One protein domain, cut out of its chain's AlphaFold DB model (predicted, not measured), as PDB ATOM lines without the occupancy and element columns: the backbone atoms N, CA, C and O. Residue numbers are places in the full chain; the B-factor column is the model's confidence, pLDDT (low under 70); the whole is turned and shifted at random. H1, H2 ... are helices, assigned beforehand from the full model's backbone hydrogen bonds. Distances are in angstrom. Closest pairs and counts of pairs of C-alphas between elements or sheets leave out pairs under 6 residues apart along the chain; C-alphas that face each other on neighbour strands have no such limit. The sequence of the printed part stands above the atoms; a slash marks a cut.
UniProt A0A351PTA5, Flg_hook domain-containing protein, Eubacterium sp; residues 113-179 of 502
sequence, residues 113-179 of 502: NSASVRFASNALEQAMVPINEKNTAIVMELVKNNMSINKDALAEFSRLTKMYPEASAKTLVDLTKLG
ATOM      1  N   ASN A 113     116.657 134.583 115.816       49.84
ATOM      2  CA  ASN A 113     116.990 134.864 114.429       49.84
ATOM      3  C   ASN A 113     117.515 136.294 114.204       49.84
ATOM      4  O   ASN A 113     118.423 136.463 113.398       49.84
ATOM      5  N   SER A 114     117.036 137.326 114.909       56.75
ATOM      6  CA  SER A 114     117.458 138.718 114.640       56.75
ATOM      7  C   SER A 114     118.910 138.995 115.051       56.75
ATOM      8  O   SER A 114     119.668 139.606 114.295       56.75
ATOM      9  N   ALA A 115     119.344 138.496 116.210       58.19
ATOM     10  CA  ALA A 115     120.726 138.642 116.670       58.19
ATOM     11  C   ALA A 115     121.707 137.856 115.783       58.19
ATOM     12  O   ALA A 115     122.754 138.381 115.402       58.19
ATOM     13  N   SER A 116     121.331 136.634 115.395       64.19
ATOM     14  CA  SER A 116     122.124 135.761 114.519       64.19
ATOM     15  C   SER A 116     122.240 136.315 113.095       64.19
ATOM     16  O   SER A 116     123.323 136.302 112.511       64.19
ATOM     17  N   VAL A 117     121.154 136.877 112.549       67.75
ATOM     18  CA  VAL A 117     121.161 137.555 111.240       67.75
ATOM     19  C   VAL A 117     122.020 138.819 111.286       67.75
ATOM     20  O   VAL A 117     122.827 139.030 110.388       67.75
ATOM     21  N   ARG A 118     121.923 139.638 112.342       70.19
ATOM     22  CA  ARG A 118     122.773 140.836 112.502       70.19
ATOM     23  C   ARG A 118     124.251 140.480 112.616       70.19
ATOM     24  O   ARG A 118     125.085 141.132 111.994       70.19
ATOM     25  N   PHE A 119     124.573 139.437 113.376       79.62
ATOM     26  CA  PHE A 119     125.929 138.902 113.446       79.62
ATOM     27  C   PHE A 119     126.440 138.498 112.055       79.62
ATOM     28  O   PHE A 119     127.535 138.903 111.665       79.62
ATOM     29  N   ALA A 120     125.630 137.757 111.294       81.62
ATOM     30  CA  ALA A 120     125.987 137.327 109.949       81.62
ATOM     31  C   ALA A 120     126.196 138.509 108.992       81.62
ATOM     32  O   ALA A 120     127.224 138.570 108.320       81.62
ATOM     33  N   SER A 121     125.287 139.487 108.987       82.19
ATOM     34  CA  SER A 121     125.412 140.703 108.175       82.19
ATOM     35  C   SER A 121     126.685 141.489 108.500       82.19
ATOM     36  O   SER A 121     127.411 141.866 107.584       82.19
ATOM     37  N   ASN A 122     127.009 141.660 109.786       82.50
ATOM     38  CA  ASN A 122     128.233 142.345 110.211       82.50
ATOM     39  C   ASN A 122     129.497 141.595 109.760       82.50
ATOM     40  O   ASN A 122     130.456 142.215 109.304       82.50
ATOM     41  N   ALA A 123     129.511 140.262 109.872       85.62
ATOM     42  CA  ALA A 123     130.638 139.443 109.427       85.62
ATOM     43  C   ALA A 123     130.855 139.553 107.906       85.62
ATOM     44  O   ALA A 123     131.988 139.705 107.447       85.62
ATOM     45  N   LEU A 124     129.768 139.538 107.129       89.44
ATOM     46  CA  LEU A 124     129.809 139.710 105.674       89.44
ATOM     47  C   LEU A 124     130.298 141.107 105.277       89.44
ATOM     48  O   LEU A 124     131.147 141.223 104.393       89.44
ATOM     49  N   GLU A 125     129.824 142.151 105.960       89.62
ATOM     50  CA  GLU A 125     130.255 143.532 105.730       89.62
ATOM     51  C   GLU A 125     131.759 143.699 105.987       89.62
ATOM     52  O   GLU A 125     132.490 144.200 105.130       89.62
ATOM     53  N   GLN A 126     132.250 143.193 107.123       85.38
ATOM     54  CA  GLN A 126     133.675 143.223 107.467       85.38
ATOM     55  C   GLN A 126     134.539 142.432 106.477       85.38
ATOM     56  O   GLN A 126     135.666 142.830 106.171       85.38
ATOM     57  N   ALA A 127     134.012 141.329 105.943       90.50
ATOM     58  CA  ALA A 127     134.680 140.529 104.924       90.50
ATOM     59  C   ALA A 127     134.583 141.126 103.506       90.50
ATOM     60  O   ALA A 127     135.238 140.617 102.594       90.50
ATOM     61  N   MET A 128     133.823 142.212 103.309       90.12
ATOM     62  CA  MET A 128     133.500 142.781 101.991       90.12
ATOM     63  C   MET A 128     132.817 141.763 101.061       90.12
ATOM     64  O   MET A 128     133.035 141.756  99.846       90.12
ATOM     65  N   VAL A 129     131.997 140.886 101.636       91.94
ATOM     66  CA  VAL A 129     131.220 139.873 100.919       91.94
ATOM     67  C   VAL A 129     129.780 140.377 100.757       91.94
ATOM     68  O   VAL A 129     129.234 140.949 101.700       91.94
ATOM     69  N   PRO A 130     129.128 140.185  99.592       86.81
ATOM     70  CA  PRO A 130     127.757 140.644  99.395       86.81
ATOM     71  C   PRO A 130     126.797 140.059 100.434       86.81
ATOM     72  O   PRO A 130     126.741 138.839 100.606       86.81
ATOM     73  N   ILE A 131     126.010 140.923 101.073       85.00
ATOM     74  CA  ILE A 131     124.948 140.516 101.994       85.00
ATOM     75  C   ILE A 131     123.748 140.060 101.159       85.00
ATOM     76  O   ILE A 131     123.157 140.842 100.418       85.00
ATOM     77  N   ASN A 132     123.425 138.773 101.238       85.12
ATOM     78  CA  ASN A 132     122.255 138.155 100.616       85.12
ATOM     79  C   ASN A 132     121.868 136.901 101.410       85.12
ATOM     80  O   ASN A 132     122.644 136.431 102.239       85.12
ATOM     81  N   GLU A 133     120.693 136.344 101.127       84.62
ATOM     82  CA  GLU A 133     120.155 135.178 101.834       84.62
ATOM     83  C   GLU A 133     121.136 133.994 101.883       84.62
ATOM     84  O   GLU A 133     121.409 133.465 102.961       84.62
ATOM     85  N   LYS A 134     121.750 133.632 100.746       86.69
ATOM     86  CA  LYS A 134     122.710 132.518 100.679       86.69
ATOM     87  C   LYS A 134     123.960 132.761 101.519       86.69
ATOM     88  O   LYS A 134     124.377 131.879 102.263       86.69
ATOM     89  N   ASN A 135     124.568 133.936 101.406       89.50
ATOM     90  CA  ASN A 135     125.789 134.264 102.140       89.50
ATOM     91  C   ASN A 135     125.515 134.402 103.647       89.50
ATOM     92  O   ASN A 135     126.345 133.992 104.456       89.50
ATOM     93  N   THR A 136     124.338 134.898 104.034       88.38
ATOM     94  CA  THR A 136     123.885 134.908 105.432       88.38
ATOM     95  C   THR A 136     123.727 133.483 105.968       88.38
ATOM     96  O   THR A 136     124.244 133.178 107.043       88.38
ATOM     97  N   ALA A 137     123.100 132.589 105.197       87.31
ATOM     98  CA  ALA A 137     122.951 131.180 105.563       87.31
ATOM     99  C   ALA A 137     124.304 130.456 105.695       87.31
ATOM    100  O   ALA A 137     124.488 129.661 106.614       87.31
ATOM    101  N   ILE A 138     125.284 130.775 104.838       93.50
ATOM    102  CA  ILE A 138     126.662 130.277 104.968       93.50
ATOM    103  C   ILE A 138     127.264 130.684 106.311       93.50
ATOM    104  O   ILE A 138     127.790 129.825 107.012       93.50
ATOM    105  N   VAL A 139     127.189 131.964 106.696       90.69
ATOM    106  CA  VAL A 139     127.765 132.409 107.977       90.69
ATOM    107  C   VAL A 139     127.123 131.664 109.141       90.69
ATOM    108  O   VAL A 139     127.833 131.198 110.031       90.69
ATOM    109  N   MET A 140     125.799 131.496 109.115       84.44
ATOM    110  CA  MET A 140     125.089 130.724 110.135       84.44
ATOM    111  C   MET A 140     125.591 129.280 110.201       84.44
ATOM    112  O   MET A 140     125.902 128.796 111.289       84.44
ATOM    113  N   GLU A 141     125.737 128.602 109.060       85.31
ATOM    114  CA  GLU A 141     126.219 127.219 109.033       85.31
ATOM    115  C   GLU A 141     127.692 127.085 109.433       85.31
ATOM    116  O   GLU A 141     128.044 126.115 110.109       85.31
ATOM    117  N   LEU A 142     128.541 128.067 109.112       86.44
ATOM    118  CA  LEU A 142     129.940 128.119 109.551       86.44
ATOM    119  C   LEU A 142     130.057 128.289 111.063       86.44
ATOM    120  O   LEU A 142     130.775 127.523 111.705       86.44
ATOM    121  N   VAL A 143     129.318 129.246 111.637       83.62
ATOM    122  CA  VAL A 143     129.270 129.473 113.091       83.62
ATOM    123  C   VAL A 143     128.790 128.221 113.789       83.62
ATOM    124  O   VAL A 143     129.443 127.736 114.710       83.62
ATOM    125  N   LYS A 144     127.675 127.659 113.307       79.06
ATOM    126  CA  LYS A 144     127.135 126.412 113.822       79.06
ATOM    127  C   LYS A 144     128.275 125.383 113.780       79.06
ATOM    128  O   LYS A 144     128.532 124.763 114.804       79.06
ATOM    129  N   ASN A 145     128.981 125.209 112.658       75.50
ATOM    130  CA  ASN A 145     130.014 124.175 112.470       75.50
ATOM    131  C   ASN A 145     131.343 124.447 113.197       75.50
ATOM    132  O   ASN A 145     132.269 123.649 113.047       75.50
ATOM    133  N   ASN A 146     131.440 125.517 113.995       81.75
ATOM    134  CA  ASN A 146     132.684 125.991 114.608       81.75
ATOM    135  C   ASN A 146     133.805 126.226 113.573       81.75
ATOM    136  O   ASN A 146     134.985 126.034 113.864       81.75
ATOM    137  N   MET A 147     133.437 126.615 112.351       85.38
ATOM    138  CA  MET A 147     134.367 126.949 111.272       85.38
ATOM    139  C   MET A 147     134.702 128.443 111.280       85.38
ATOM    140  O   MET A 147     133.973 129.268 111.833       85.38
ATOM    141  N   SER A 148     135.831 128.803 110.663       88.56
ATOM    142  CA  SER A 148     136.265 130.198 110.595       88.56
ATOM    143  C   SER A 148     135.338 131.029 109.706       88.56
ATOM    144  O   SER A 148     134.991 130.617 108.604       88.56
ATOM    145  N   ILE A 149     135.000 132.230 110.173       89.56
ATOM    146  CA  ILE A 149     134.237 133.248 109.431       89.56
ATOM    147  C   ILE A 149     135.129 134.428 109.020       89.56
ATOM    148  O   ILE A 149     134.680 135.568 108.924       89.56
ATOM    149  N   ASN A 150     136.429 134.175 108.850       88.81
ATOM    150  CA  ASN A 150     137.358 135.199 108.395       88.81
ATOM    151  C   ASN A 150     137.092 135.581 106.925       88.81
ATOM    152  O   ASN A 150     136.318 134.937 106.212       88.81
ATOM    153  N   LYS A 151     137.759 136.644 106.470       90.50
ATOM    154  CA  LYS A 151     137.581 137.185 105.120       90.50
ATOM    155  C   LYS A 151     137.799 136.143 104.020       90.50
ATOM    156  O   LYS A 151     137.016 136.102 103.077       90.50
ATOM    157  N   ASP A 152     138.830 135.312 104.150       91.75
ATOM    158  CA  ASP A 152     139.191 134.326 103.130       91.75
ATOM    159  C   ASP A 152     138.143 133.212 103.037       91.75
ATOM    160  O   ASP A 152     137.676 132.901 101.942       91.75
ATOM    161  N   ALA A 153     137.689 132.693 104.182       92.50
ATOM    162  CA  ALA A 153     136.636 131.685 104.246       92.50
ATOM    163  C   ALA A 153     135.321 132.208 103.644       92.50
ATOM    164  O   ALA A 153     134.724 131.567 102.782       92.50
ATOM    165  N   LEU A 154     134.878 133.408 104.036       94.19
ATOM    166  CA  LEU A 154     133.632 133.978 103.514       94.19
ATOM    167  C   LEU A 154     133.721 134.318 102.020       94.19
ATOM    168  O   LEU A 154     132.740 134.148 101.292       94.19
ATOM    169  N   ALA A 155     134.888 134.752 101.539       93.00
ATOM    170  CA  ALA A 155     135.120 134.968 100.115       93.00
ATOM    171  C   ALA A 155     135.069 133.651  99.322       93.00
ATOM    172  O   ALA A 155     134.460 133.606  98.249       93.00
ATOM    173  N   GLU A 156     135.655 132.576  99.856       94.62
ATOM    174  CA  GLU A 156     135.593 131.241  99.262       94.62
ATOM    175  C   GLU A 156     134.150 130.744  99.156       94.62
ATOM    176  O   GLU A 156     133.692 130.433  98.053       94.62
ATOM    177  N   PHE A 157     133.394 130.746 100.256       95.62
ATOM    178  CA  PHE A 157     132.002 130.300 100.223       95.62
ATOM    179  C   PHE A 157     131.122 131.198  99.355       95.62
ATOM    180  O   PHE A 157     130.271 130.684  98.634       95.62
ATOM    181  N   SER A 158     131.364 132.512  99.314       93.62
ATOM    182  CA  SER A 158     130.646 133.389  98.382       93.62
ATOM    183  C   SER A 158     130.959 133.088  96.913       93.62
ATOM    184  O   SER A 158     130.146 133.414  96.043       93.62
ATOM    185  N   ARG A 159     132.124 132.512  96.598       94.69
ATOM    186  CA  ARG A 159     132.432 132.008  95.253       94.69
ATOM    187  C   ARG A 159     131.695 130.694  94.995       94.69
ATOM    188  O   ARG A 159     131.131 130.537  93.914       94.69
ATOM    189  N   LEU A 160     131.664 129.789  95.974       95.75
ATOM    190  CA  LEU A 160     130.955 128.509  95.873       95.75
ATOM    191  C   LEU A 160     129.446 128.702  95.684       95.75
ATOM    192  O   LEU A 160     128.874 128.080  94.796       95.75
ATOM    193  N   THR A 161     128.811 129.620  96.420       93.69
ATOM    194  CA  THR A 161     127.370 129.909  96.281       93.69
ATOM    195  C   THR A 161     127.002 130.463  94.906       93.69
ATOM    196  O   THR A 161     125.889 130.239  94.436       93.69
ATOM    197  N   LYS A 162     127.932 131.165  94.244       93.44
ATOM    198  CA  LYS A 162     127.768 131.641  92.861       93.44
ATOM    199  C   LYS A 162     127.988 130.540  91.829       93.44
ATOM    200  O   LYS A 162     127.312 130.531  90.810       93.44
ATOM    201  N   MET A 163     128.956 129.655  92.067       96.00
ATOM    202  CA  MET A 163     129.274 128.547  91.164       96.00
ATOM    203  C   MET A 163     128.209 127.445  91.211       96.00
ATOM    204  O   MET A 163     127.920 126.832  90.187       96.00
ATOM    205  N   TYR A 164     127.604 127.239  92.381       95.94
ATOM    206  CA  TYR A 164     126.595 126.218  92.646       95.94
ATOM    207  C   TYR A 164     125.321 126.871  93.216       95.94
ATOM    208  O   TYR A 164     125.051 126.790  94.418       95.94
ATOM    209  N   PRO A 165     124.532 127.563  92.371       91.12
ATOM    210  CA  PRO A 165     123.337 128.286  92.803       91.12
ATOM    211  C   PRO A 165     122.197 127.371  93.268       91.12
ATOM    212  O   PRO A 165     121.341 127.836  94.009       91.12
ATOM    213  N   GLU A 166     122.216 126.083  92.937       89.88
ATOM    214  CA  GLU A 166     121.207 125.122  93.409       89.88
ATOM    215  C   GLU A 166     121.580 124.492  94.760       89.88
ATOM    216  O   GLU A 166     120.711 124.086  95.521       89.88
ATOM    217  N   ALA A 167     122.871 124.478  95.114       92.75
ATOM    218  CA  ALA A 167     123.332 123.854  96.349       92.75
ATOM    219  C   ALA A 167     122.907 124.655  97.590       92.75
ATOM    220  O   ALA A 167     122.995 125.897  97.625       92.75
ATOM    221  N   SER A 168     122.506 123.932  98.637       91.69
ATOM    222  CA  SER A 168     122.204 124.524  99.941       91.69
ATOM    223  C   SER A 168     123.479 125.025 100.637       91.69
ATOM    224  O   SER A 168     124.567 124.473 100.463       91.69
ATOM    225  N   ALA A 169     123.361 126.068 101.470       90.69
ATOM    226  CA  ALA A 169     124.490 126.573 102.262       90.69
ATOM    227  C   ALA A 169     125.094 125.474 103.153       90.69
ATOM    228  O   ALA A 169     126.313 125.355 103.272       90.69
ATOM    229  N   LYS A 170     124.223 124.634 103.714       88.31
ATOM    230  CA  LYS A 170     124.584 123.480 104.526       88.31
ATOM    231  C   LYS A 170     125.447 122.481 103.745       88.31
ATOM    232  O   LYS A 170     126.537 122.160 104.206       88.31
ATOM    233  N   THR A 171     125.016 122.068 102.550       91.75
ATOM    234  CA  THR A 171     125.760 121.140 101.675       91.75
ATOM    235  C   THR A 171     127.184 121.633 101.412       91.75
ATOM    236  O   THR A 171     128.148 120.891 101.587       91.75
ATOM    237  N   LEU A 172     127.335 122.910 101.043       94.75
ATOM    238  CA  LEU A 172     128.645 123.494 100.734       94.75
ATOM    239  C   LEU A 172     129.580 123.495 101.952       94.75
ATOM    240  O   LEU A 172     130.760 123.152 101.832       94.75
ATOM    241  N   VAL A 173     129.059 123.879 103.120       91.56
ATOM    242  CA  VAL A 173     129.823 123.921 104.375       91.56
ATOM    243  C   VAL A 173     130.227 122.518 104.815       91.56
ATOM    244  O   VAL A 173     131.387 122.305 105.170       91.56
ATOM    245  N   ASP A 174     129.308 121.558 104.751       87.56
ATOM    246  CA  ASP A 174     129.564 120.194 105.200       87.56
ATOM    247  C   ASP A 174     130.591 119.477 104.313       87.56
ATOM    248  O   ASP A 174     131.545 118.914 104.845       87.56
ATOM    249  N   LEU A 175     130.478 119.569 102.980       90.75
ATOM    250  CA  LEU A 175     131.480 119.016 102.056       90.75
ATOM    251  C   LEU A 175     132.878 119.581 102.333       90.75
ATOM    252  O   LEU A 175     133.845 118.830 102.461       90.75
ATOM    253  N   THR A 176     132.969 120.903 102.509       91.75
ATOM    254  CA  THR A 176     134.235 121.585 102.817       91.75
ATOM    255  C   THR A 176     134.811 121.112 104.149       91.75
ATOM    256  O   THR A 176     136.005 120.836 104.253       91.75
ATOM    257  N   LYS A 177     133.966 120.977 105.177       87.25
ATOM    258  CA  LYS A 177     134.364 120.485 106.503       87.25
ATOM    259  C   LYS A 177     134.861 119.042 106.461       87.25
ATOM    260  O   LYS A 177     135.813 118.711 107.161       87.25
ATOM    261  N   LEU A 178     134.215 118.204 105.655       85.50
ATOM    262  CA  LEU A 178     134.596 116.811 105.436       85.50
ATOM    263  C   LEU A 178     135.840 116.690 104.538       85.50
ATOM    264  O   LEU A 178     136.375 115.601 104.386       85.50
ATOM    265  N   GLY A 179     136.327 117.784 103.943       88.06
ATOM    266  CA  GLY A 179     137.442 117.742 102.994       88.06
ATOM    267  C   GLY A 179     137.089 117.055 101.672       88.06
ATOM    268  O   GLY A 179     137.986 116.720 100.901       88.06
TER     269      GLY A 179
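Overview. This is residues 113 to 179 of the 502 residues of the protein "Flg_hook domain-containing protein" of Eubacterium sp (UniProt A0A351PTA5). Four short helices are crossed rather than lined up: H2 is in the middle, with H1 across one side of it and H4 on the other. H3 packs on H2 as well, closing a further side, and touches the end of H1 with its residues 151 to 155 and H4 with its residues 157 to 161. The printed part has 67 residues with four named helices, in the order H1, H2, H3, H4, and no named strand; the class is all helix. It is compact, with a radius of gyration of the C-alphas of 10.6 A, and rounded, spanning 28 by 22 by 21 A.

Arrangement. The longest helix, H1, residues 113 to 127, touches H2, residues 133 to 144, about perpendicular at 80 degrees. H2 makes this touch with residues 135 to 140 alone, and the closest C-alphas, those of Ala 120 and Thr 136, are 5.5 A apart. H1, with residues 124 to 127 alone, also touches H3, residues 151 to 163, and H3 touches H1 with residues 151 to 155 alone. Their closest C-alphas are those of Ala 127 and Lys 151, 4.4 A apart, and their lines stand about perpendicular at 78 degrees. H2, with residues 134 to 139 alone, touches H3 at a steep tilt of 49 degrees, opposite ways; the closest C-alphas are those of Asn 135 and Ser 158, at 6.2 A. H4, residues 169 to 177, touches H2 at a steep tilt of 44 degrees, the same way, with the C-alphas of Ile 138 and Ala 169 closest at 5.1 A. H3, with residues 157 to 161 alone, touches H4 at a steep tilt of 59 degrees, opposite ways; the closest C-alphas, those of Leu 160 and Leu 172, are 7.4 A apart. H1 and H4 are apart. The hub is H2 and H3, touching three other helices each. In H1, H2 and H4 every O i to N i+4 pair is within hydrogen-bond range; in H3 it is 8 of 9.

Along the chain. H1 begins at C-alpha 113, (116.990, 134.864, 114.429), and is 20.9 A long from first to last C-alpha. H3 measures 18.4 A from C-alpha 151 at (137.581, 137.185, 105.120). H2 measures 16.4 A and H4 12.4 A, ending at C-alpha 177, (134.364, 120.485, 106.503).

Size, cuts and confidence. The two C-alphas farthest apart, those of Ser 114 and Gly 179, are 31.2 A from each other. The printed part has no cut. The links H1 to H2 and H3 to H4 are tight, with 5 residues each, and the link H2 to H3 is short, with 6. The mean pLDDT of the printed part is 86.4, and residues 113 to 117, which belong to H1, are under 70 in this predicted model.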